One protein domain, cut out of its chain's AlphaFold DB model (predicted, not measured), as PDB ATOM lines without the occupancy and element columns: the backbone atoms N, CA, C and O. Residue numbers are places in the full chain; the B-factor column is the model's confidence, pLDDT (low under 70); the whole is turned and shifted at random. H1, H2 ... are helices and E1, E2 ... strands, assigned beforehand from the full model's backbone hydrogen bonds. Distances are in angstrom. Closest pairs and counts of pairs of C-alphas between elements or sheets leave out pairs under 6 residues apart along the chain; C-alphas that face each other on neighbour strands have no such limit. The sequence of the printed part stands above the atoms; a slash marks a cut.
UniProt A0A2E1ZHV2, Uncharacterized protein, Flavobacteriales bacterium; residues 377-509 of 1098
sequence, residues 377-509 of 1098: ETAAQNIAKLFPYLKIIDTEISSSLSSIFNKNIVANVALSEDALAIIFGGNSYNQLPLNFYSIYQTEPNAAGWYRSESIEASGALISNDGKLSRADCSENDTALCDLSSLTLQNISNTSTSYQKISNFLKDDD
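What this domain is: This is residues 377 to 509 of the 1098 residues of an uncharacterized protein of Flavobacteriales bacterium (UniProt A0A2E1ZHV2). Three long antiparallel strands, E1, E2 and E4, make a narrow, twisted sheet along the longest axis, with the long helix H2 over one face and short H4 cradled where the sheet curls. Short helices H1 and H3 pack together near one end. The printed part has 133 residues, mixed helices and strands in the order H1 H2 H3 E1 E2 E3 H4 E4. It is only just loose, close to compact, with a radius of gyration of the C-alphas of 17.1 A and spans of 55 by 37 by 22 A.

How they stand to each other: H1, residues 377 to 384, touches H3, residues 417 to 424, at a steep tilt of 39 degrees, opposite ways; their closest C-alphas, Ala 379 and Ile 423, are 6.1 A apart. H2, residues 387 to 405, is on the branched sheet at a height over the sheet of 9.1 A, over E1, residues 431 to 441, and E2, residues 449 to 463. H3 stands at the sheet's level. E1 and E2 form an antiparallel hairpin, with N 436 and O 457 3.0 A apart, within hydrogen-bond range. E2 bends by 66 degrees at residue 459; beyond it E3, residues 468 to 470, completes the meander E1 E2 E3, each strand the antiparallel neighbour of the one before, with N 461 and O 469 at 2.8 A. H4, residues 488 to 494, is on the same face as H2 and touches its residues 393 to 400 alone, closest at the C-alphas of Glu 396 and Leu 488, 6.2 A. E4, residues 497 to 506, is antiparallel to E2, with N 454 and O 501 at 2.8 A. In H1, H2, H3 and H4 every O i to N i+4 pair is within hydrogen-bond range.

Where its parts are: H1 begins at C-alpha 377 (-2.950, -31.404, -49.370). H2 is 26.4 A long, E1 32.7 A, E2 41.6 A and E4 29.4 A, ending at C-alpha 506 (-53.937, -31.186, -46.205).

The domain as a whole: The farthest C-alphas, Glu 377 and Asp 509, are 56.8 A apart. The printed part has no cut; the links H2 to H3 and E3 to H4 are long. The pLDDT is under 70 at residues 404 to 415, 426 and 508 to 509.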
ATOM      1  N   GLU A 377      -2.881 -32.020 -50.691       86.00
ATOM      2  CA  GLU A 377      -2.950 -31.404 -49.370       86.00
ATOM      3  C   GLU A 377      -3.431 -29.943 -49.395       86.00
ATOM      4  O   GLU A 377      -4.196 -29.530 -48.533       86.00
ATOM      5  N   THR A 378      -3.079 -29.156 -50.420       84.25
ATOM      6  CA  THR A 378      -3.561 -27.765 -50.527       84.25
ATOM      7  C   THR A 378      -5.079 -27.708 -50.702       84.25
ATOM      8  O   THR A 378      -5.750 -26.894 -50.064       84.25
ATOM      9  N   ALA A 379      -5.634 -28.581 -51.545       84.06
ATOM     10  CA  ALA A 379      -7.077 -28.688 -51.719       84.06
ATOM     11  C   ALA A 379      -7.769 -29.233 -50.452       84.06
ATOM     12  O   ALA A 379      -8.821 -28.712 -50.082       84.06
ATOM     13  N   ALA A 380      -7.155 -30.182 -49.736       86.56
ATOM     14  CA  ALA A 380      -7.663 -30.680 -48.452       86.56
ATOM     15  C   ALA A 380      -7.784 -29.552 -47.410       86.56
ATOM     16  O   ALA A 380      -8.873 -29.305 -46.891       86.56
ATOM     17  N   GLN A 381      -6.715 -28.775 -47.223       84.44
ATOM     18  CA  GLN A 381      -6.676 -27.649 -46.286       84.44
ATOM     19  C   GLN A 381      -7.677 -26.545 -46.652       84.44
ATOM     20  O   GLN A 381      -8.243 -25.877 -45.784       84.44
ATOM     21  N   ASN A 382      -7.892 -26.318 -47.951       82.12
ATOM     22  CA  ASN A 382      -8.893 -25.380 -48.451       82.12
ATOM     23  C   ASN A 382     -10.318 -25.804 -48.052       82.12
ATOM     24  O   ASN A 382     -11.116 -24.946 -47.664       82.12
ATOM     25  N   ILE A 383     -10.621 -27.102 -48.125       82.25
ATOM     26  CA  ILE A 383     -11.906 -27.666 -47.701       82.25
ATOM     27  C   ILE A 383     -12.037 -27.593 -46.170       82.25
ATOM     28  O   ILE A 383     -13.031 -27.073 -45.664       82.25
ATOM     29  N   ALA A 384     -11.016 -28.041 -45.429       82.25
ATOM     30  CA  ALA A 384     -11.045 -28.140 -43.969       82.25
ATOM     31  C   ALA A 384     -11.322 -26.800 -43.268       82.25
ATOM     32  O   ALA A 384     -12.100 -26.741 -42.315       82.25
ATOM     33  N   LYS A 385     -10.756 -25.698 -43.784       82.00
ATOM     34  CA  LYS A 385     -10.977 -24.334 -43.261       82.00
ATOM     35  C   LYS A 385     -12.442 -23.898 -43.262       82.00
ATOM     36  O   LYS A 385     -12.794 -22.988 -42.518       82.00
ATOM     37  N   LEU A 386     -13.282 -24.503 -44.099       80.31
ATOM     38  CA  LEU A 386     -14.670 -24.095 -44.268       80.31
ATOM     39  C   LEU A 386     -15.633 -24.836 -43.329       80.31
ATOM     40  O   LEU A 386     -16.672 -24.283 -42.966       80.31
ATOM     41  N   PHE A 387     -15.286 -26.053 -42.899       80.62
ATOM     42  CA  PHE A 387     -16.170 -26.911 -42.103       80.62
ATOM     43  C   PHE A 387     -16.697 -26.275 -40.811       80.62
ATOM     44  O   PHE A 387     -17.900 -26.395 -40.563       80.62
ATOM     45  N   PRO A 388     -15.889 -25.554 -40.001       82.69
ATOM     46  CA  PRO A 388     -16.414 -24.904 -38.802       82.69
ATOM     47  C   PRO A 388     -17.536 -23.913 -39.123       82.69
ATOM     48  O   PRO A 388     -18.510 -23.812 -38.380       82.69
ATOM     49  N   TYR A 389     -17.422 -23.205 -40.248       84.25
ATOM     50  CA  TYR A 389     -18.391 -22.193 -40.650       84.25
ATOM     51  C   TYR A 389     -19.653 -22.804 -41.258       84.25
ATOM     52  O   TYR A 389     -20.743 -22.357 -40.908       84.25
ATOM     53  N   LEU A 390     -19.535 -23.847 -42.092       79.06
ATOM     54  CA  LEU A 390     -20.706 -24.584 -42.596       79.06
ATOM     55  C   LEU A 390     -21.528 -25.146 -41.439       79.06
ATOM     56  O   LEU A 390     -22.729 -24.922 -41.393       79.06
ATOM     57  N   LYS A 391     -20.866 -25.716 -40.425       77.62
ATOM     58  CA  LYS A 391     -21.532 -26.228 -39.223       77.62
ATOM     59  C   LYS A 391     -22.292 -25.153 -38.439       77.62
ATOM     60  O   LYS A 391     -23.358 -25.432 -37.889       77.62
ATOM     61  N   ILE A 392     -21.764 -23.928 -38.361       82.38
ATOM     62  CA  ILE A 392     -22.484 -22.802 -37.742       82.38
ATOM     63  C   ILE A 392     -23.729 -22.464 -38.566       82.38
ATOM     64  O   ILE A 392     -24.805 -22.315 -37.992       82.38
ATOM     65  N   ILE A 393     -23.599 -22.375 -39.891       80.50
ATOM     66  CA  ILE A 393     -24.716 -22.070 -40.796       80.50
ATOM     67  C   ILE A 393     -25.793 -23.163 -40.701       80.50
ATOM     68  O   ILE A 393     -26.970 -22.841 -40.530       80.50
ATOM     69  N   ASP A 394     -25.395 -24.435 -40.718       78.62
ATOM     70  CA  ASP A 394     -26.283 -25.580 -40.506       78.62
ATOM     71  C   ASP A 394     -27.014 -25.457 -39.178       78.62
ATOM     72  O   ASP A 394     -28.234 -25.594 -39.129       78.62
ATOM     73  N   THR A 395     -26.297 -25.137 -38.099       80.19
ATOM     74  CA  THR A 395     -26.884 -24.969 -36.763       80.19
ATOM     75  C   THR A 395     -27.891 -23.819 -36.730       80.19
ATOM     76  O   THR A 395     -28.947 -23.955 -36.117       80.19
ATOM     77  N   GLU A 396     -27.611 -22.701 -37.397       83.38
ATOM     78  CA  GLU A 396     -28.515 -21.549 -37.467       83.38
ATOM     79  C   GLU A 396     -29.803 -21.878 -38.234       83.38
ATOM     80  O   GLU A 396     -30.902 -21.579 -37.756       83.38
ATOM     81  N   ILE A 397     -29.703 -22.549 -39.387       77.00
ATOM     82  CA  ILE A 397     -30.884 -22.972 -40.157       77.00
ATOM     83  C   ILE A 397     -31.650 -24.060 -39.390       77.00
ATOM     84  O   ILE A 397     -32.870 -23.967 -39.251       77.00
ATOM     85  N   SER A 398     -30.938 -25.037 -38.823       78.06
ATOM     86  CA  SER A 398     -31.484 -26.109 -37.983       78.06
ATOM     87  C   SER A 398     -32.248 -25.546 -36.794       78.06
ATOM     88  O   SER A 398     -33.388 -25.927 -36.559       78.06
ATOM     89  N   SER A 399     -31.659 -24.599 -36.061       81.12
ATOM     90  CA  SER A 399     -32.272 -23.926 -34.911       81.12
ATOM     91  C   SER A 399     -33.502 -23.119 -35.323       81.12
ATOM     92  O   SER A 399     -34.546 -23.218 -34.678       81.12
ATOM     93  N   SER A 400     -33.412 -22.378 -36.432       77.88
ATOM     94  CA  SER A 400     -34.530 -21.613 -36.989       77.88
ATOM     95  C   SER A 400     -35.719 -22.522 -37.312       77.88
ATOM     96  O   SER A 400     -36.812 -22.320 -36.781       77.88
ATOM     97  N   LEU A 401     -35.502 -23.587 -38.095       73.44
ATOM     98  CA  LEU A 401     -36.538 -24.576 -38.397       73.44
ATOM     99  C   LEU A 401     -37.025 -25.260 -37.111       73.44
ATOM    100  O   LEU A 401     -38.227 -25.356 -36.872       73.44
ATOM    101  N   SER A 402     -36.114 -25.669 -36.231       73.38
ATOM    102  CA  SER A 402     -36.459 -26.369 -34.994       73.38
ATOM    103  C   SER A 402     -37.369 -25.547 -34.086       73.38
ATOM    104  O   SER A 402     -38.352 -26.064 -33.553       73.38
ATOM    105  N   SER A 403     -37.080 -24.250 -33.952       74.75
ATOM    106  CA  SER A 403     -37.916 -23.300 -33.221       74.75
ATOM    107  C   SER A 403     -39.277 -23.117 -33.890       74.75
ATOM    108  O   SER A 403     -40.285 -23.050 -33.196       74.75
ATOM    109  N   ILE A 404     -39.314 -23.039 -35.222       67.75
ATOM    110  CA  ILE A 404     -40.536 -22.851 -36.017       67.75
ATOM    111  C   ILE A 404     -41.487 -24.055 -35.925       67.75
ATOM    112  O   ILE A 404     -42.694 -23.888 -36.094       67.75
ATOM    113  N   PHE A 405     -40.963 -25.262 -35.707       66.25
ATOM    114  CA  PHE A 405     -41.736 -26.510 -35.702       66.25
ATOM    115  C   PHE A 405     -41.824 -27.189 -34.333       66.25
ATOM    116  O   PHE A 405     -42.463 -28.237 -34.212       66.25
ATOM    117  N   ASN A 406     -41.163 -26.626 -33.318       67.25
ATOM    118  CA  ASN A 406     -41.002 -27.220 -31.992       67.25
ATOM    119  C   ASN A 406     -40.552 -28.699 -32.059       67.25
ATOM    120  O   ASN A 406     -41.067 -29.575 -31.357       67.25
ATOM    121  N   LYS A 407     -39.607 -28.983 -32.961       63.16
ATOM    122  CA  LYS A 407     -39.004 -30.301 -33.217       63.16
ATOM    123  C   LYS A 407     -37.515 -30.122 -33.467       63.16
ATOM    124  O   LYS A 407     -37.114 -29.068 -33.921       63.16
ATOM    125  N   ASN A 408     -36.699 -31.138 -33.210       61.34
ATOM    126  CA  ASN A 408     -35.291 -31.091 -33.600       61.34
ATOM    127  C   ASN A 408     -35.178 -31.361 -35.111       61.34
ATOM    128  O   ASN A 408     -35.484 -32.470 -35.546       61.34
ATOM    129  N   ILE A 409     -34.808 -30.349 -35.890       64.06
ATOM    130  CA  ILE A 409     -34.640 -30.403 -37.348       64.06
ATOM    131  C   ILE A 409     -33.187 -30.090 -37.665       64.06
ATOM    132  O   ILE A 409     -32.674 -29.069 -37.216       64.06
ATOM    133  N   VAL A 410     -32.560 -30.953 -38.461       60.72
ATOM    134  CA  VAL A 410     -31.209 -30.749 -38.989       60.72
ATOM    135  C   VAL A 410     -31.341 -30.245 -40.424       60.72
ATOM    136  O   VAL A 410     -31.943 -30.909 -41.265       60.72
ATOM    137  N   ALA A 411     -30.858 -29.033 -40.670       63.19
ATOM    138  CA  ALA A 411     -30.778 -28.404 -41.979       63.19
ATOM    139  C   ALA A 411     -29.352 -28.498 -42.520       63.19
ATOM    140  O   ALA A 411     -28.409 -28.432 -41.735       63.19
ATOM    141  N   ASN A 412     -29.222 -28.602 -43.845       59.84
ATOM    142  CA  ASN A 412     -27.957 -28.949 -44.486       59.84
ATOM    143  C   ASN A 412     -27.557 -27.902 -45.530       59.84
ATOM    144  O   ASN A 412     -28.346 -27.553 -46.414       59.84
ATOM    145  N   VAL A 413     -26.322 -27.425 -45.435       66.12
ATOM    146  CA  VAL A 413     -25.695 -26.432 -46.306       66.12
ATOM    147  C   VAL A 413     -24.562 -27.126 -47.045       66.12
ATOM    148  O   VAL A 413     -23.443 -27.249 -46.552       66.12
ATOM    149  N   ALA A 414     -24.847 -27.572 -48.264       65.00
ATOM    150  CA  ALA A 414     -23.829 -28.140 -49.134       65.00
ATOM    151  C   ALA A 414     -23.043 -27.048 -49.874       65.00
ATOM    152  O   ALA A 414     -23.538 -25.946 -50.130       65.00
ATOM    153  N   LEU A 415     -21.815 -27.374 -50.281       69.88
ATOM    154  CA  LEU A 415     -21.051 -26.513 -51.174       69.88
ATOM    155  C   LEU A 415     -21.649 -26.527 -52.578       69.88
ATOM    156  O   LEU A 415     -21.925 -27.582 -53.145       69.88
ATOM    157  N   SER A 416     -21.800 -25.338 -53.158       72.19
ATOM    158  CA  SER A 416     -22.221 -25.208 -54.551       72.19
ATOM    159  C   SER A 416     -21.143 -25.705 -55.517       72.19
ATOM    160  O   SER A 416     -19.952 -25.690 -55.196       72.19
ATOM    161  N   GLU A 417     -21.546 -26.085 -56.730       73.25
ATOM    162  CA  GLU A 417     -20.621 -26.484 -57.801       73.25
ATOM    163  C   GLU A 417     -19.548 -25.410 -58.066       73.25
ATOM    164  O   GLU A 417     -18.373 -25.736 -58.230       73.25
ATOM    165  N   ASP A 418     -19.923 -24.128 -57.994       78.50
ATOM    166  CA  ASP A 418     -19.005 -22.995 -58.142       78.50
ATOM    167  C   ASP A 418     -17.968 -22.924 -57.008       78.50
ATOM    168  O   ASP A 418     -16.794 -22.633 -57.248       78.50
ATOM    169  N   ALA A 419     -18.376 -23.207 -55.764       80.69
ATOM    170  CA  ALA A 419     -17.457 -23.265 -54.629       80.69
ATOM    171  C   ALA A 419     -16.477 -24.440 -54.769       80.69
ATOM    172  O   ALA A 419     -15.274 -24.264 -54.568       80.69
ATOM    173  N   LEU A 420     -16.970 -25.610 -55.187       78.44
ATOM    174  CA  LEU A 420     -16.140 -26.788 -55.447       78.44
ATOM    175  C   LEU A 420     -15.141 -26.537 -56.586       78.44
ATOM    176  O   LEU A 420     -13.971 -26.887 -56.453       78.44
ATOM    177  N   ALA A 421     -15.544 -25.858 -57.664       78.56
ATOM    178  CA  ALA A 421     -14.650 -25.506 -58.769       78.56
ATOM    179  C   ALA A 421     -13.484 -24.601 -58.333       78.56
ATOM    180  O   ALA A 421     -12.356 -24.776 -58.799       78.56
ATOM    181  N   ILE A 422     -13.730 -23.652 -57.424       80.81
ATOM    182  CA  ILE A 422     -12.674 -22.796 -56.860       80.81
ATOM    183  C   ILE A 422     -11.727 -23.621 -55.979       80.81
ATOM    184  O   ILE A 422     -10.509 -23.476 -56.090       80.81
ATOM    185  N   ILE A 423     -12.274 -24.505 -55.140       77.62
ATOM    186  CA  ILE A 423     -11.506 -25.377 -54.239       77.62
ATOM    187  C   ILE A 423     -10.588 -26.324 -55.023       77.62
ATOM    188  O   ILE A 423      -9.395 -26.410 -54.728       77.62
ATOM    189  N   PHE A 424     -11.120 -26.995 -56.047       76.94
ATOM    190  CA  PHE A 424     -10.378 -27.945 -56.880       76.94
ATOM    191  C   PHE A 424      -9.465 -27.273 -57.923       76.94
ATOM    192  O   PHE A 424      -8.687 -27.949 -58.589       76.94
ATOM    193  N   GLY A 425      -9.495 -25.940 -58.043       74.38
ATOM    194  CA  GLY A 425      -8.653 -25.166 -58.963       74.38
ATOM    195  C   GLY A 425      -7.184 -24.996 -58.536       74.38
ATOM    196  O   GLY A 425      -6.439 -24.279 -59.209       74.38
ATOM    197  N   GLY A 426      -6.764 -25.593 -57.414       65.44
ATOM    198  CA  GLY A 426      -5.358 -25.683 -56.985       65.44
ATOM    199  C   GLY A 426      -4.733 -24.409 -56.394       65.44
ATOM    200  O   GLY A 426      -3.538 -24.401 -56.110       65.44
ATOM    201  N   ASN A 427      -5.501 -23.333 -56.189       70.38
ATOM    202  CA  ASN A 427      -5.023 -22.085 -55.577       70.38
ATOM    203  C   ASN A 427      -5.697 -21.829 -54.221       70.38
ATOM    204  O   ASN A 427      -6.818 -22.271 -53.977       70.38
ATOM    205  N   SER A 428      -5.045 -21.068 -53.338       73.06
ATOM    206  CA  SER A 428      -5.704 -20.537 -52.138       73.06
ATOM    207  C   SER A 428      -6.842 -19.593 -52.534       73.06
ATOM    208  O   SER A 428      -6.636 -18.711 -53.372       73.06
ATOM    209  N   TYR A 429      -8.006 -19.722 -51.902       82.38
ATOM    210  CA  TYR A 429      -9.123 -18.801 -52.100       82.38
ATOM    211  C   TYR A 429      -9.202 -17.767 -50.971       82.38
ATOM    212  O   TYR A 429      -8.849 -18.038 -49.823       82.38
ATOM    213  N   ASN A 430      -9.711 -16.581 -51.305       83.75
ATOM    214  CA  ASN A 430     -10.088 -15.578 -50.308       83.75
ATOM    215  C   ASN A 430     -11.560 -15.718 -49.913       83.75
ATOM    216  O   ASN A 430     -11.901 -15.488 -48.757       83.75
ATOM    217  N   GLN A 431     -12.424 -16.073 -50.872       87.50
ATOM    218  CA  GLN A 431     -13.875 -16.165 -50.712       87.50
ATOM    219  C   GLN A 431     -14.467 -17.274 -51.594       87.50
ATOM    220  O   GLN A 431     -13.929 -17.551 -52.668       87.50
ATOM    221  N   LEU A 432     -15.583 -17.861 -51.154       88.31
ATOM    222  CA  LEU A 432     -16.356 -18.883 -51.866       88.31
ATOM    223  C   LEU A 432     -17.840 -18.499 -51.951       88.31
ATOM    224  O   LEU A 432     -18.354 -17.904 -51.003       88.31
ATOM    225  N   PRO A 433     -18.554 -18.856 -53.034       87.81
ATOM    226  CA  PRO A 433     -20.006 -18.728 -53.105       87.81
ATOM    227  C   PRO A 433     -20.715 -19.581 -52.048       87.81
ATOM    228  O   PRO A 433     -20.549 -20.802 -52.011       87.81
ATOM    229  N   LEU A 434     -21.545 -18.940 -51.228       85.75
ATOM    230  CA  LEU A 434     -22.461 -19.597 -50.304       85.75
ATOM    231  C   LEU A 434     -23.845 -19.671 -50.955       85.75
ATOM    232  O   LEU A 434     -24.568 -18.671 -51.015       85.75
ATOM    233  N   ASN A 435     -24.200 -20.866 -51.426       82.62
ATOM    234  CA  ASN A 435     -25.533 -21.177 -51.927       82.62
ATOM    235  C   ASN A 435     -26.055 -22.410 -51.190       82.62
ATOM    236  O   ASN A 435     -25.320 -23.387 -51.077       82.62
ATOM    237  N   PHE A 436     -27.302 -22.389 -50.730       76.19
ATOM    238  CA  PHE A 436     -27.929 -23.568 -50.137       76.19
ATOM    239  C   PHE A 436     -29.423 -23.615 -50.427       76.19
ATOM    240  O   PHE A 436     -30.059 -22.593 -50.695       76.19
ATOM    241  N   TYR A 437     -29.966 -24.823 -50.333       78.38
ATOM    242  CA  TYR A 437     -31.386 -25.112 -50.406       78.38
ATOM    243  C   TYR A 437     -31.725 -26.119 -49.308       78.38
ATOM    244  O   TYR A 437     -31.092 -27.166 -49.212       78.38
ATOM    245  N   SER A 438     -32.717 -25.808 -48.483       74.88
ATOM    246  CA  SER A 438     -33.229 -26.692 -47.440       74.88
ATOM    247  C   SER A 438     -34.739 -26.815 -47.587       74.88
ATOM    248  O   SER A 438     -35.405 -25.828 -47.897       74.88
ATOM    249  N   ILE A 439     -35.284 -28.011 -47.375       76.62
ATOM    250  CA  ILE A 439     -36.725 -28.264 -47.359       76.62
ATOM    251  C   ILE A 439     -37.082 -29.159 -46.171       76.62
ATOM    252  O   ILE A 439     -36.394 -30.138 -45.895       76.62
ATOM    253  N   TYR A 440     -38.167 -28.837 -45.475       75.88
ATOM    254  CA  TYR A 440     -38.698 -29.629 -44.373       75.88
ATOM    255  C   TYR A 440     -40.217 -29.747 -44.468       75.88
ATOM    256  O   TYR A 440     -40.897 -28.780 -44.800       75.88
ATOM    257  N   GLN A 441     -40.766 -30.915 -44.133       77.69
ATOM    258  CA  GLN A 441     -42.206 -31.154 -44.097       77.69
ATOM    259  C   GLN A 441     -42.632 -31.700 -42.733       77.69
ATOM    260  O   GLN A 441     -41.986 -32.587 -42.177       77.69
ATOM    261  N   THR A 442     -43.730 -31.179 -42.179       73.44
ATOM    262  CA  THR A 442     -44.300 -31.698 -40.930       73.44
ATOM    263  C   THR A 442     -45.152 -32.934 -41.164       73.44
ATOM    264  O   THR A 442     -45.729 -33.123 -42.230       73.44
ATOM    265  N   GLU A 443     -45.349 -33.702 -40.094       73.75
ATOM    266  CA  GLU A 443     -46.467 -34.640 -40.023       73.75
ATOM    267  C   GLU A 443     -47.814 -33.889 -40.041       73.75
ATOM    268  O   GLU A 443     -47.896 -32.776 -39.499       73.75
ATOM    269  N   PRO A 444     -48.869 -34.495 -40.604       76.25
ATOM    270  CA  PRO A 444     -50.237 -34.001 -40.500       76.25
ATOM    271  C   PRO A 444     -50.712 -33.901 -39.043       76.25
ATOM    272  O   PRO A 444     -50.489 -34.793 -38.221       76.25
ATOM    273  N   ASN A 445     -51.395 -32.808 -38.700       72.00
ATOM    274  CA  ASN A 445     -52.053 -32.648 -37.406       72.00
ATOM    275  C   ASN A 445     -53.361 -33.467 -37.332       72.00
ATOM    276  O   ASN A 445     -53.767 -34.122 -38.288       72.00
ATOM    277  N   ALA A 446     -54.078 -33.406 -36.204       76.94
ATOM    278  CA  ALA A 446     -55.332 -34.151 -36.019       76.94
ATOM    279  C   ALA A 446     -56.448 -33.800 -37.031       76.94
ATOM    280  O   ALA A 446     -57.400 -34.564 -37.171       76.94
ATOM    281  N   ALA A 447     -56.347 -32.654 -37.713       71.19
ATOM    282  CA  ALA A 447     -57.251 -32.217 -38.774       71.19
ATOM    283  C   ALA A 447     -56.702 -32.504 -40.191       71.19
ATOM    284  O   ALA A 447     -57.295 -32.051 -41.171       71.19
ATOM    285  N   GLY A 448     -55.585 -33.233 -40.301       77.38
ATOM    286  CA  GLY A 448     -54.946 -33.626 -41.558       77.38
ATOM    287  C   GLY A 448     -54.059 -32.554 -42.195       77.38
ATOM    288  O   GLY A 448     -53.632 -32.738 -43.328       77.38
ATOM    289  N   TRP A 449     -53.796 -31.432 -41.514       77.12
ATOM    290  CA  TRP A 449     -52.980 -30.333 -42.050       77.12
ATOM    291  C   TRP A 449     -51.496 -30.503 -41.742       77.12
ATOM    292  O   TRP A 449     -51.135 -30.753 -40.592       77.12
ATOM    293  N   TYR A 450     -50.644 -30.263 -42.732       77.88
ATOM    294  CA  TYR A 450     -49.190 -30.245 -42.613       77.88
ATOM    295  C   TYR A 450     -48.583 -29.043 -43.348       77.88
ATOM    296  O   TYR A 450     -49.213 -28.434 -44.211       77.88
ATOM    297  N   ARG A 451     -47.353 -28.669 -42.989       80.12
ATOM    298  CA  ARG A 451     -46.607 -27.555 -43.590       80.12
ATOM    299  C   ARG A 451     -45.336 -28.081 -44.251       80.12
ATOM    300  O   ARG A 451     -44.622 -28.871 -43.640       80.12
ATOM    301  N   SER A 452     -45.054 -27.626 -45.466       82.50
ATOM    302  CA  SER A 452     -43.779 -27.804 -46.163       82.50
ATOM    303  C   SER A 452     -43.078 -26.452 -46.261       82.50
ATOM    304  O   SER A 452     -43.654 -25.495 -46.766       82.50
ATOM    305  N   GLU A 453     -41.863 -26.361 -45.744       82.44
ATOM    306  CA  GLU A 453     -41.052 -25.151 -45.671       82.44
ATOM    307  C   GLU A 453     -39.796 -25.341 -46.508       82.44
ATOM    308  O   GLU A 453     -39.075 -26.309 -46.278       82.44
ATOM    309  N   SER A 454     -39.507 -24.435 -47.439       84.69
ATOM    310  CA  SER A 454     -38.230 -24.395 -48.147       84.69
ATOM    311  C   SER A 454     -37.512 -23.065 -47.957       84.69
ATOM    312  O   SER A 454     -38.131 -22.004 -47.899       84.69
ATOM    313  N   ILE A 455     -36.188 -23.124 -47.847       85.81
ATOM    314  CA  ILE A 455     -35.303 -21.966 -47.740       85.81
ATOM    315  C   ILE A 455     -34.217 -22.117 -48.795       85.81
ATOM    316  O   ILE A 455     -33.491 -23.106 -48.801       85.81
ATOM    317  N   GLU A 456     -34.086 -21.119 -49.655       87.62
ATOM    318  CA  GLU A 456     -33.068 -21.029 -50.689       87.62
ATOM    319  C   GLU A 456     -32.289 -19.725 -50.528       87.62
ATOM    320  O   GLU A 456     -32.871 -18.656 -50.343       87.62
ATOM    321  N   ALA A 457     -30.968 -19.795 -50.625       89.88
ATOM    322  CA  ALA A 457     -30.097 -18.630 -50.605       89.88
ATOM    323  C   ALA A 457     -29.008 -18.787 -51.666       89.88
ATOM    324  O   ALA A 457     -28.437 -19.866 -51.811       89.88
ATOM    325  N   SER A 458     -28.697 -17.716 -52.398       88.62
ATOM    326  CA  SER A 458     -27.617 -17.724 -53.383       88.62
ATOM    327  C   SER A 458     -26.938 -16.368 -53.576       88.62
ATOM    328  O   SER A 458     -27.513 -15.296 -53.358       88.62
ATOM    329  N   GLY A 459     -25.674 -16.416 -53.996       87.38
ATOM    330  CA  GLY A 459     -24.868 -15.247 -54.347       87.38
ATOM    331  C   GLY A 459     -24.338 -14.445 -53.156       87.38
ATOM    332  O   GLY A 459     -23.941 -13.297 -53.347       87.38
ATOM    333  N   ALA A 460     -24.355 -15.011 -51.947       90.81
ATOM    334  CA  ALA A 460     -23.502 -14.544 -50.854       90.81
ATOM    335  C   ALA A 460     -22.096 -15.137 -51.028       90.81
ATOM    336  O   ALA A 460     -21.926 -16.162 -51.689       90.81
ATOM    337  N   LEU A 461     -21.092 -14.509 -50.427       91.25
ATOM    338  CA  LEU A 461     -19.731 -15.028 -50.356       91.25
ATOM    339  C   LEU A 461     -19.348 -15.273 -48.897       91.25
ATOM    340  O   LEU A 461     -19.698 -14.476 -48.029       91.25
ATOM    341  N   ILE A 462     -18.598 -16.342 -48.643       90.62
ATOM    342  CA  ILE A 462     -17.972 -16.628 -47.352       90.62
ATOM    343  C   ILE A 462     -16.451 -16.621 -47.500       90.62
ATOM    344  O   ILE A 462     -15.905 -17.269 -48.394       90.62
ATOM    345  N   SER A 463     -15.757 -15.847 -46.668       89.56
ATOM    346  CA  SER A 463     -14.293 -15.801 -46.673       89.56
ATOM    347  C   SER A 463     -13.663 -17.011 -45.984       89.56
ATOM    348  O   SER A 463     -14.304 -17.694 -45.190       89.56
ATOM    349  N   ASN A 464     -12.365 -17.216 -46.204       83.62
ATOM    350  CA  ASN A 464     -11.563 -18.179 -45.435       83.62
ATOM    351  C   ASN A 464     -11.510 -17.872 -43.915       83.62
ATOM    352  O   ASN A 464     -11.328 -18.786 -43.118       83.62
ATOM    353  N   ASP A 465     -11.736 -16.614 -43.517       86.31
ATOM    354  CA  ASP A 465     -11.926 -16.192 -42.115       86.31
ATOM    355  C   ASP A 465     -13.386 -16.303 -41.603       86.31
ATOM    356  O   ASP A 465     -13.713 -15.758 -40.549       86.31
ATOM    357  N   GLY A 466     -14.299 -16.926 -42.362       86.81
ATOM    358  CA  GLY A 466     -15.693 -17.119 -41.941       86.81
ATOM    359  C   GLY A 466     -16.551 -15.855 -41.934       86.81
ATOM    360  O   GLY A 466     -17.493 -15.752 -41.151       86.81
ATOM    361  N   LYS A 467     -16.226 -14.868 -42.773       91.19
ATOM    362  CA  LYS A 467     -16.988 -13.620 -42.894       91.19
ATOM    363  C   LYS A 467     -17.899 -13.673 -44.109       91.19
ATOM    364  O   LYS A 467     -17.443 -13.996 -45.207       91.19
ATOM    365  N   LEU A 468     -19.166 -13.315 -43.919       92.88
ATOM    366  CA  LEU A 468     -20.119 -13.145 -45.008       92.88
ATOM    367  C   LEU A 468     -19.929 -11.788 -45.671       92.88
ATOM    368  O   LEU A 468     -19.779 -10.757 -45.007       92.88
ATOM    369  N   SER A 469     -20.014 -11.791 -46.993       92.62
ATOM    370  CA  SER A 469     -20.074 -10.582 -47.794       92.62
ATOM    371  C   SER A 469     -21.027 -10.766 -48.964       92.62
ATOM    372  O   SER A 469     -21.227 -11.873 -49.464       92.62
ATOM    373  N   ARG A 470     -21.586  -9.667 -49.461       90.31
ATOM    374  CA  ARG A 470     -22.265  -9.681 -50.760       90.31
ATOM    375  C   ARG A 470     -21.270  -9.969 -51.889       90.31
ATOM    376  O   ARG A 470     -20.080  -9.674 -51.768       90.31
ATOM    377  N   ALA A 471     -21.759 -10.493 -53.011       85.88
ATOM    378  CA  ALA A 471     -20.932 -10.728 -54.199       85.88
ATOM    379  C   ALA A 471     -20.432  -9.440 -54.888       85.88
ATOM    380  O   ALA A 471     -19.523  -9.495 -55.713       85.88
ATOM    381  N   ASP A 472     -21.023  -8.282 -54.588       79.56
ATOM    382  CA  ASP A 472     -20.790  -7.004 -55.269       79.56
ATOM    383  C   ASP A 472     -20.138  -5.925 -54.390       79.56
ATOM    384  O   ASP A 472     -20.143  -4.743 -54.740       79.56
ATOM    385  N   CYS A 473     -19.545  -6.330 -53.268       84.62
ATOM    386  CA  CYS A 473     -18.795  -5.451 -52.379       84.62
ATOM    387  C   CYS A 473     -17.701  -4.659 -53.109       84.62
ATOM    388  O   CYS A 473     -16.980  -5.186 -53.959       84.62
ATOM    389  N   SER A 474     -17.558  -3.375 -52.767       81.75
ATOM    390  CA  SER A 474     -16.575  -2.479 -53.388       81.75
ATOM    391  C   SER A 474     -16.010  -1.465 -52.391       81.75
ATOM    392  O   SER A 474     -16.556  -1.278 -51.308       81.75
ATOM    393  N   GLU A 475     -14.940  -0.752 -52.762       79.75
ATOM    394  CA  GLU A 475     -14.332   0.276 -51.896       79.75
ATOM    395  C   GLU A 475     -15.311   1.395 -51.492       79.75
ATOM    396  O   GLU A 475     -15.162   1.984 -50.423       79.75
ATOM    397  N   ASN A 476     -16.321   1.677 -52.322       77.50
ATOM    398  CA  ASN A 476     -17.315   2.725 -52.074       77.50
ATOM    399  C   ASN A 476     -18.640   2.188 -51.499       77.50
ATOM    400  O   ASN A 476     -19.494   2.986 -51.124       77.50
ATOM    401  N   ASP A 477     -18.818   0.866 -51.439       75.19
ATOM    402  CA  ASP A 477     -20.026   0.210 -50.933       75.19
ATOM    403  C   ASP A 477     -19.640  -1.012 -50.088       75.19
ATOM    404  O   ASP A 477     -19.379  -2.103 -50.601       75.19
ATOM    405  N   THR A 478     -19.558  -0.773 -48.779       83.94
ATOM    406  CA  THR A 478     -19.067  -1.716 -47.763       83.94
ATOM    407  C   THR A 478     -20.182  -2.263 -46.869       83.94
ATOM    408  O   THR A 478     -19.920  -3.033 -45.942       83.94
ATOM    409  N   ALA A 479     -21.441  -1.892 -47.126       84.06
ATOM    410  CA  ALA A 479     -22.573  -2.388 -46.356       84.06
ATOM    411  C   ALA A 479     -22.733  -3.903 -46.561       84.06
ATOM    412  O   ALA A 479     -22.785  -4.374 -47.700       84.06
ATOM    413  N   LEU A 480     -22.826  -4.651 -45.453       88.69
ATOM    414  CA  LEU A 480     -22.943  -6.117 -45.443       88.69
ATOM    415  C   LEU A 480     -21.799  -6.823 -46.204       88.69
ATOM    416  O   LEU A 480     -22.005  -7.848 -46.849       88.69
ATOM    417  N   CYS A 481     -20.592  -6.251 -46.160       89.88
ATOM    418  CA  CYS A 481     -19.411  -6.775 -46.856       89.88
ATOM    419  C   CYS A 481     -18.365  -7.425 -45.947       89.88
ATOM    420  O   CYS A 481     -17.359  -7.922 -46.441       89.88
ATOM    421  N   ASP A 482     -18.589  -7.394 -44.635       92.25
ATOM    422  CA  ASP A 482     -17.706  -7.996 -43.638       92.25
ATOM    423  C   ASP A 482     -18.513  -8.328 -42.371       92.25
ATOM    424  O   ASP A 482     -18.502  -7.585 -41.388       92.25
ATOM    425  N   LEU A 483     -19.307  -9.402 -42.428       92.88
ATOM    426  CA  LEU A 483     -20.131  -9.859 -41.307       92.88
ATOM    427  C   LEU A 483     -19.557 -11.149 -40.720       92.88
ATOM    428  O   LEU A 483     -19.584 -12.190 -41.365       92.88
ATOM    429  N   SER A 484     -19.093 -11.106 -39.472       90.31
ATOM    430  CA  SER A 484     -18.576 -12.289 -38.761       90.31
ATOM    431  C   SER A 484     -19.665 -13.191 -38.172       90.31
ATOM    432  O   SER A 484     -19.384 -14.307 -37.747       90.31
ATOM    433  N   SER A 485     -20.905 -12.705 -38.088       90.31
ATOM    434  CA  SER A 485     -22.032 -13.457 -37.538       90.31
ATOM    435  C   SER A 485     -22.787 -14.164 -38.663       90.31
ATOM    436  O   SER A 485     -23.373 -13.507 -39.524       90.31
ATOM    437  N   LEU A 486     -22.785 -15.496 -38.642       88.31
ATOM    438  CA  LEU A 486     -23.333 -16.362 -39.693       88.31
ATOM    439  C   LEU A 486     -24.827 -16.701 -39.500       88.31
ATOM    440  O   LEU A 486     -25.251 -17.813 -39.788       88.31
ATOM    441  N   THR A 487     -25.630 -15.760 -38.993       89.56
ATOM    442  CA  THR A 487     -27.070 -15.981 -38.764       89.56
ATOM    443  C   THR A 487     -27.846 -16.096 -40.073       89.56
ATOM    444  O   THR A 487     -27.478 -15.485 -41.081       89.56
ATOM    445  N   LEU A 488     -28.996 -16.784 -40.051       85.56
ATOM    446  CA  LEU A 488     -29.904 -16.864 -41.207       85.56
ATOM    447  C   LEU A 488     -30.315 -15.477 -41.729       85.56
ATOM    448  O   LEU A 488     -30.413 -15.273 -42.939       85.56
ATOM    449  N   GLN A 489     -30.488 -14.505 -40.829       89.12
ATOM    450  CA  GLN A 489     -30.765 -13.117 -41.195       89.12
ATOM    451  C   GLN A 489     -29.610 -12.515 -42.009       89.12
ATOM    452  O   GLN A 489     -29.844 -11.989 -43.097       89.12
ATOM    453  N   ASN A 490     -28.365 -12.633 -41.535       91.56
ATOM    454  CA  ASN A 490     -27.191 -12.101 -42.236       91.56
ATOM    455  C   ASN A 490     -26.928 -12.813 -43.559       91.56
ATOM    456  O   ASN A 490     -26.532 -12.165 -44.529       91.56
ATOM    457  N   ILE A 491     -27.193 -14.115 -43.628       90.19
ATOM    458  CA  ILE A 491     -27.132 -14.848 -44.888       90.19
ATOM    459  C   ILE A 491     -28.183 -14.292 -45.847       90.19
ATOM    460  O   ILE A 491     -27.825 -13.835 -46.924       90.19
ATOM    461  N   SER A 492     -29.444 -14.170 -45.422       91.06
ATOM    462  CA  SER A 492     -30.494 -13.581 -46.261       91.06
ATOM    463  C   SER A 492     -30.137 -12.164 -46.735       91.06
ATOM    464  O   SER A 492     -30.401 -11.802 -47.882       91.06
ATOM    465  N   ASN A 493     -29.512 -11.351 -45.875       90.06
ATOM    466  CA  ASN A 493     -29.094  -9.971 -46.142       90.06
ATOM    467  C   ASN A 493     -27.899  -9.875 -47.099       90.06
ATOM    468  O   ASN A 493     -27.833  -8.961 -47.924       90.06
ATOM    469  N   THR A 494     -26.984 -10.841 -47.061       91.19
ATOM    470  CA  THR A 494     -25.816 -10.875 -47.952       91.19
ATOM    471  C   THR A 494     -26.088 -11.586 -49.277       91.19
ATOM    472  O   THR A 494     -25.460 -11.254 -50.283       91.19
ATOM    473  N   SER A 495     -27.046 -12.513 -49.318       91.25
ATOM    474  CA  SER A 495     -27.427 -13.241 -50.529       91.25
ATOM    475  C   SER A 495     -28.006 -12.317 -51.587       91.25
ATOM    476  O   SER A 495     -28.888 -11.508 -51.304       91.25
ATOM    477  N   THR A 496     -27.551 -12.493 -52.831       89.19
ATOM    478  CA  THR A 496     -28.120 -11.837 -54.018       89.19
ATOM    479  C   THR A 496     -29.588 -12.216 -54.202       89.19
ATOM    480  O   THR A 496     -30.392 -11.363 -54.578       89.19
ATOM    481  N   SER A 497     -29.935 -13.470 -53.906       90.25
ATOM    482  CA  SER A 497     -31.304 -13.976 -53.865       90.25
ATOM    483  C   SER A 497     -31.490 -14.831 -52.620       90.25
ATOM    484  O   SER A 497     -30.695 -15.730 -52.360       90.25
ATOM    485  N   TYR A 498     -32.541 -14.562 -51.863       92.50
ATOM    486  CA  TYR A 498     -32.985 -15.370 -50.736       92.50
ATOM    487  C   TYR A 498     -34.486 -15.589 -50.868       92.50
ATOM    488  O   TYR A 498     -35.221 -14.634 -51.112       92.50
ATOM    489  N   GLN A 499     -34.947 -16.822 -50.701       92.12
ATOM    490  CA  GLN A 499     -36.361 -17.161 -50.686       92.12
ATOM    491  C   GLN A 499     -36.658 -18.110 -49.537       92.12
ATOM    492  O   GLN A 499     -35.974 -19.105 -49.340       92.12
ATOM    493  N   LYS A 500     -37.719 -17.811 -48.802       89.62
ATOM    494  CA  LYS A 500     -38.339 -18.690 -47.821       89.62
ATOM    495  C   LYS A 500     -39.776 -18.920 -48.268       89.62
ATOM    496  O   LYS A 500     -40.507 -17.943 -48.426       89.62
ATOM    497  N   ILE A 501     -40.165 -20.167 -48.512       88.81
ATOM    498  CA  ILE A 501     -41.499 -20.546 -48.982       88.81
ATOM    499  C   ILE A 501     -42.127 -21.511 -47.978       88.81
ATOM    500  O   ILE A 501     -41.591 -22.583 -47.720       88.81
ATOM    501  N   SER A 502     -43.303 -21.160 -47.474       86.75
ATOM    502  CA  SER A 502     -44.139 -21.988 -46.609       86.75
ATOM    503  C   SER A 502     -45.388 -22.415 -47.380       86.75
ATOM    504  O   SER A 502     -46.198 -21.574 -47.756       86.75
ATOM    505  N   ASN A 503     -45.583 -23.712 -47.595       86.75
ATOM    506  CA  ASN A 503     -46.798 -24.292 -48.170       86.75
ATOM    507  C   ASN A 503     -47.580 -25.022 -47.077       86.75
ATOM    508  O   ASN A 503     -47.010 -25.829 -46.346       86.75
ATOM    509  N   PHE A 504     -48.883 -24.782 -46.981       82.00
ATOM    510  CA  PHE A 504     -49.773 -25.468 -46.050       82.00
ATOM    511  C   PHE A 504     -50.697 -26.378 -46.849       82.00
ATOM    512  O   PHE A 504     -51.429 -25.944 -47.739       82.00
ATOM    513  N   LEU A 505     -50.620 -27.658 -46.529       79.44
ATOM    514  CA  LEU A 505     -51.192 -28.754 -47.286       79.44
ATOM    515  C   LEU A 505     -52.083 -29.581 -46.362       79.44
ATOM    516  O   LEU A 505     -51.926 -29.561 -45.140       79.44
ATOM    517  N   LYS A 506     -53.029 -30.312 -46.943       77.31
ATOM    518  CA  LYS A 506     -53.937 -31.186 -46.205       77.31
ATOM    519  C   LYS A 506     -54.008 -32.543 -46.895       77.31
ATOM    520  O   LYS A 506     -54.045 -32.588 -48.120       77.31
ATOM    521  N   ASP A 507     -54.010 -33.622 -46.118       71.44
ATOM    522  CA  ASP A 507     -54.029 -34.998 -46.645       71.44
ATOM    523  C   ASP A 507     -55.315 -35.340 -47.411       71.44
ATOM    524  O   ASP A 507     -55.289 -36.143 -48.343       71.44
ATOM    525  N   ASP A 508     -56.430 -34.717 -47.025       69.81
ATOM    526  CA  ASP A 508     -57.752 -34.941 -47.605       69.81
ATOM    527  C   ASP A 508     -58.237 -33.709 -48.380       69.81
ATOM    528  O   ASP A 508     -58.040 -32.567 -47.942       69.81
ATOM    529  N   ASP A 509     -58.977 -33.945 -49.467       66.94
ATOM    530  CA  ASP A 509     -59.751 -32.902 -50.144       66.94
ATOM    531  C   ASP A 509     -60.679 -32.193 -49.142       66.94
ATOM    532  O   ASP A 509     -61.279 -32.807 -48.251       66.94
TER     533      ASP A 509